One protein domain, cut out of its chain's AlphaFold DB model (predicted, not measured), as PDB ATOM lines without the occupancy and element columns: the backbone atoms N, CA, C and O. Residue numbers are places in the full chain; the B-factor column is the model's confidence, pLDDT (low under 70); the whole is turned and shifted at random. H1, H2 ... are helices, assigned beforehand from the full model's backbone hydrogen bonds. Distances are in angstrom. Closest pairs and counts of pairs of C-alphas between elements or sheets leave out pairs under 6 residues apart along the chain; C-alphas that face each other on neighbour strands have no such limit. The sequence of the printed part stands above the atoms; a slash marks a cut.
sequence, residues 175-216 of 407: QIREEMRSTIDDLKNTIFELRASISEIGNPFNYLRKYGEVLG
ATOM      1  N   GLN A 175     425.438 320.306 275.148       95.75
ATOM      2  CA  GLN A 175     425.338 321.749 274.951       95.75
ATOM      3  C   GLN A 175     425.485 322.509 276.275       95.75
ATOM      4  O   GLN A 175     426.338 323.383 276.376       95.75
ATOM      5  N   ILE A 176     424.754 322.113 277.321       94.19
ATOM      6  CA  ILE A 176     424.852 322.711 278.662       94.19
ATOM      7  C   ILE A 176     426.277 322.590 279.204       94.19
ATOM      8  O   ILE A 176     426.793 323.523 279.813       94.19
ATOM      9  N   ARG A 177     426.943 321.449 278.986       92.69
ATOM     10  CA  ARG A 177     428.339 321.270 279.399       92.69
ATOM     11  C   ARG A 177     429.269 322.245 278.680       92.69
ATOM     12  O   ARG A 177     430.183 322.763 279.317       92.69
ATOM     13  N   GLU A 178     429.056 322.473 277.390       96.19
ATOM     14  CA  GLU A 178     429.860 323.410 276.608       96.19
ATOM     15  C   GLU A 178     429.596 324.861 277.030       96.19
ATOM     16  O   GLU A 178     430.537 325.612 277.267       96.19
ATOM     17  N   GLU A 179     428.335 325.233 277.256       95.25
ATOM     18  CA  GLU A 179     427.952 326.547 277.786       95.25
ATOM     19  C   GLU A 179     428.522 326.780 279.196       95.25
ATOM     20  O   GLU A 179     429.068 327.845 279.488       95.25
ATOM     21  N   MET A 180     428.489 325.771 280.073       91.69
ATOM     22  CA  MET A 180     429.145 325.836 281.384       91.69
ATOM     23  C   MET A 180     430.658 326.017 281.254       91.69
ATOM     24  O   MET A 180     431.263 326.755 282.025       91.69
ATOM     25  N   ARG A 181     431.291 325.360 280.281       94.19
ATOM     26  CA  ARG A 181     432.727 325.510 280.050       94.19
ATOM     27  C   ARG A 181     433.067 326.913 279.547       94.19
ATOM     28  O   ARG A 181     433.979 327.529 280.090       94.19
ATOM     29  N   SER A 182     432.277 327.431 278.607       96.38
ATOM     30  CA  SER A 182     432.392 328.801 278.097       96.38
ATOM     31  C   SER A 182     432.232 329.830 279.215       96.38
ATOM     32  O   SER A 182     433.093 330.682 279.393       96.38
ATOM     33  N   THR A 183     431.184 329.712 280.035       91.62
ATOM     34  CA  THR A 183     430.939 330.645 281.150       91.62
ATOM     35  C   THR A 183     432.035 330.590 282.214       91.62
ATOM     36  O   THR A 183     432.398 331.622 282.775       91.62
ATOM     37  N   ILE A 184     432.615 329.414 282.480       93.75
ATOM     38  CA  ILE A 184     433.779 329.290 283.369       93.75
ATOM     39  C   ILE A 184     434.988 330.037 282.799       93.75
ATOM     40  O   ILE A 184     435.710 330.688 283.557       93.75
ATOM     41  N   ASP A 185     435.234 329.947 281.495       94.94
ATOM     42  CA  ASP A 185     436.368 330.631 280.875       94.94
ATOM     43  C   ASP A 185     436.144 332.153 280.801       94.94
ATOM     44  O   ASP A 185     437.067 332.913 281.108       94.94
ATOM     45  N   ASP A 186     434.911 332.612 280.569       94.44
ATOM     46  CA  ASP A 186     434.538 334.031 280.677       94.44
ATOM     47  C   ASP A 186     434.725 334.569 282.107       94.44
ATOM     48  O   ASP A 186     435.263 335.663 282.315       94.44
ATOM     49  N   LEU A 187     434.357 333.783 283.126       90.69
ATOM     50  CA  LEU A 187     434.587 334.136 284.529       90.69
ATOM     51  C   LEU A 187     436.077 334.201 284.866       90.69
ATOM     52  O   LEU A 187     436.502 335.122 285.564       90.69
ATOM     53  N   LYS A 188     436.897 333.269 284.367       94.56
ATOM     54  CA  LYS A 188     438.357 333.336 284.547       94.56
ATOM     55  C   LYS A 188     438.942 334.589 283.907       94.56
ATOM     56  O   LYS A 188     439.781 335.230 284.536       94.56
ATOM     57  N   ASN A 189     438.492 334.947 282.705       95.75
ATOM     58  CA  ASN A 189     438.921 336.173 282.034       95.75
ATOM     59  C   ASN A 189     438.526 337.407 282.851       95.75
ATOM     60  O   ASN A 189     439.376 338.247 283.132       95.75
ATOM     61  N   THR A 190     437.293 337.450 283.359       92.81
ATOM     62  CA  THR A 190     436.820 338.539 284.229       92.81
ATOM     63  C   THR A 190     437.641 338.629 285.522       92.81
ATOM     64  O   THR A 190     438.010 339.714 285.959       92.81
ATOM     65  N   ILE A 191     437.993 337.496 286.139       91.94
ATOM     66  CA  ILE A 191     438.867 337.467 287.324       91.94
ATOM     67  C   ILE A 191     440.272 337.969 286.979       91.94
ATOM     68  O   ILE A 191     440.884 338.673 287.783       91.94
ATOM     69  N   PHE A 192     440.794 337.627 285.801       93.81
ATOM     70  CA  PHE A 192     442.087 338.119 285.339       93.81
ATOM     71  C   PHE A 192     442.064 339.640 285.127       93.81
ATOM     72  O   PHE A 192     442.975 340.326 285.587       93.81
ATOM     73  N   GLU A 193     440.996 340.181 284.536       93.75
ATOM     74  CA  GLU A 193     440.773 341.625 284.385       93.75
ATOM     75  C   GLU A 193     440.607 342.339 285.730       93.75
ATOM     76  O   GLU A 193     441.191 343.402 285.947       93.75
ATOM     77  N   LEU A 194     439.870 341.745 286.671       88.94
ATOM     78  CA  LEU A 194     439.742 342.272 288.028       88.94
ATOM     79  C   LEU A 194     441.088 342.272 288.739       88.94
ATOM     80  O   LEU A 194     441.432 343.251 289.390       88.94
ATOM     81  N   ARG A 195     441.884 341.211 288.592       86.56
ATOM     82  CA  ARG A 195     443.230 341.156 289.163       86.56
ATOM     83  C   ARG A 195     444.141 342.205 288.536       86.56
ATOM     84  O   ARG A 195     444.876 342.854 289.269       86.56
ATOM     85  N   ALA A 196     444.063 342.405 287.221       88.44
ATOM     86  CA  ALA A 196     444.796 343.460 286.529       88.44
ATOM     87  C   ALA A 196     444.377 344.851 287.030       88.44
ATOM     88  O   ALA A 196     445.236 345.656 287.376       88.44
ATOM     89  N   SER A 197     443.072 345.089 287.183       85.31
ATOM     90  CA  SER A 197     442.517 346.334 287.731       85.31
ATOM     91  C   SER A 197     442.945 346.552 289.182       85.31
ATOM     92  O   SER A 197     443.356 347.646 289.552       85.31
ATOM     93  N   ILE A 198     442.919 345.504 290.011       82.50
ATOM     94  CA  ILE A 198     443.388 345.545 291.401       82.50
ATOM     95  C   ILE A 198     444.895 345.775 291.457       82.50
ATOM     96  O   ILE A 198     445.343 346.470 292.353       82.50
ATOM     97  N   SER A 199     445.693 345.242 290.532       85.25
ATOM     98  CA  SER A 199     447.122 345.562 290.446       85.25
ATOM     99  C   SER A 199     447.364 346.998 289.979       85.25
ATOM    100  O   SER A 199     448.295 347.638 290.464       85.25
ATOM    101  N   GLU A 200     446.517 347.537 289.097       80.44
ATOM    102  CA  GLU A 200     446.578 348.944 288.697       80.44
ATOM    103  C   GLU A 200     446.241 349.871 289.874       80.44
ATOM    104  O   GLU A 200     446.945 350.852 290.095       80.44
ATOM    105  N   ILE A 201     445.221 349.507 290.657       78.38
ATOM    106  CA  ILE A 201     444.779 350.160 291.899       78.38
ATOM    107  C   ILE A 201     445.804 349.964 293.026       78.38
ATOM    108  O   ILE A 201     446.072 350.868 293.804       78.38
ATOM    109  N   GLY A 202     446.394 348.783 293.143       73.44
ATOM    110  CA  GLY A 202     447.335 348.436 294.203       73.44
ATOM    111  C   GLY A 202     448.662 349.175 294.073       73.44
ATOM    112  O   GLY A 202     449.415 349.239 295.041       73.44
ATOM    113  N   ASN A 203     448.937 349.755 292.900       81.06
ATOM    114  CA  ASN A 203     450.076 350.629 292.697       81.06
ATOM    115  C   ASN A 203     449.690 352.095 292.981       81.06
ATOM    116  O   ASN A 203     449.096 352.755 292.121       81.06
ATOM    117  N   PRO A 204     450.072 352.657 294.143       74.62
ATOM    118  CA  PRO A 204     449.729 354.030 294.506       74.62
ATOM    119  C   PRO A 204     450.260 355.072 293.506       74.62
ATOM    120  O   PRO A 204     449.664 356.141 293.363       74.62
ATOM    121  N   PHE A 205     451.325 354.761 292.757       74.19
ATOM    122  CA  PHE A 205     451.868 355.657 291.733       74.19
ATOM    123  C   PHE A 205     450.940 355.823 290.524       74.19
ATOM    124  O   PHE A 205     450.922 356.896 289.924       74.19
ATOM    125  N   ASN A 206     450.109 354.828 290.198       76.12
ATOM    126  CA  ASN A 206     449.141 354.955 289.104       76.12
ATOM    127  C   ASN A 206     448.054 355.987 289.424       76.12
ATOM    128  O   ASN A 206     447.643 356.747 288.545       76.12
ATOM    129  N   TYR A 207     447.626 356.069 290.687       78.25
ATOM    130  CA  TYR A 207     446.713 357.122 291.126       78.25
ATOM    131  C   TYR A 207     447.367 358.488 291.065       78.25
ATOM    132  O   TYR A 207     446.777 359.409 290.511       78.25
ATOM    133  N   LEU A 208     448.588 358.621 291.587       77.38
ATOM    134  CA  LEU A 208     449.315 359.889 291.547       77.38
ATOM    135  C   LEU A 208     449.533 360.364 290.109       77.38
ATOM    136  O   LEU A 208     449.390 361.553 289.838       77.38
ATOM    137  N   ARG A 209     449.774 359.442 289.169       77.06
ATOM    138  CA  ARG A 209     449.841 359.751 287.739       77.06
ATOM    139  C   ARG A 209     448.499 360.263 287.207       77.06
ATOM    140  O   ARG A 209     448.465 361.341 286.626       77.06
ATOM    141  N   LYS A 210     447.391 359.553 287.461       77.12
ATOM    142  CA  LYS A 210     446.040 359.961 287.019       77.12
ATOM    143  C   LYS A 210     445.592 361.296 287.632       77.12
ATOM    144  O   LYS A 210     445.089 362.157 286.918       77.12
ATOM    145  N   TYR A 211     445.813 361.512 288.928       78.50
ATOM    146  CA  TYR A 211     445.491 362.779 289.591       78.50
ATOM    147  C   TYR A 211     446.441 363.908 289.179       78.50
ATOM    148  O   TYR A 211     445.996 365.041 289.020       78.50
ATOM    149  N   GLY A 212     447.720 363.613 288.935       78.25
ATOM    150  CA  GLY A 212     448.690 364.571 288.408       78.25
ATOM    151  C   GLY A 212     448.330 365.068 287.006       78.25
ATOM    152  O   GLY A 212     448.547 366.237 286.701       78.25
ATOM    153  N   GLU A 213     447.714 364.226 286.173       77.06
ATOM    154  CA  GLU A 213     447.160 364.649 284.880       77.06
ATOM    155  C   GLU A 213     445.944 365.567 285.042       77.06
ATOM    156  O   GLU A 213     445.876 366.606 284.389       77.06
ATOM    157  N   VAL A 214     445.020 365.232 285.947       77.88
ATOM    158  CA  VAL A 214     443.817 366.041 286.219       77.88
ATOM    159  C   VAL A 214     444.163 367.397 286.847       77.88
ATOM    160  O   VAL A 214     443.511 368.396 286.555       77.88
ATOM    161  N   LEU A 215     445.203 367.449 287.681       79.56
ATOM    162  CA  LEU A 215     445.658 368.666 288.359       79.56
ATOM    163  C   LEU A 215     446.677 369.479 287.543       79.56
ATOM    164  O   LEU A 215     447.129 370.522 288.005       79.56
ATOM    165  N   GLY A 216     447.056 369.023 286.343       76.06
ATOM    166  CA  GLY A 216     448.033 369.715 285.495       76.06
ATOM    167  C   GLY A 216     449.484 369.640 285.991       76.06
ATOM    168  O   GLY A 216     450.343 370.338 285.465       76.06
TER     169      GLY A 216
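This is residues 175 to 216 of the 407 residues of the protein "Arch_fla_DE domain-containing protein" of Candidatus Verstraetearchaeota archaeon (UniProt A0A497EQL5). One long helix, H1, makes most of the length of a thin L, and a short helix, H2, turns off from its last end at a sharp corner. The two arms are joined by a tight link and do not fold back on each other. The printed part has 42 residues with two named helices, H1 then H2, and no named strand; the class is all helix. It is extended, with a radius of gyration of the C-alphas of 16.9 A, and spans 54 by 16 by 5 A.

H1 is residues 175 to 202, 39.6 A from first to last C-alpha, beginning at C-alpha 175 (425.338, 321.749, 274.951). H2 is residues 204 to 214, 15.7 A long, ending at C-alpha 214 (443.817, 366.041, 286.219).

H1 and H2 are close but not clearly touching; their closest C-alphas, those of Glu 200 and Asn 206, are 6.5 A apart. Their lines are about perpendicular, at 77 degrees. In H1 and H2 every O i to N i+4 pair is within hydrogen-bond range.

The C-alphas farthest apart, those of Gln 175 and Gly 216, are 54.1 A apart. Residues 175 to 216 stand free. The printed part has no cut, and no printed residue has a pLDDT under 70.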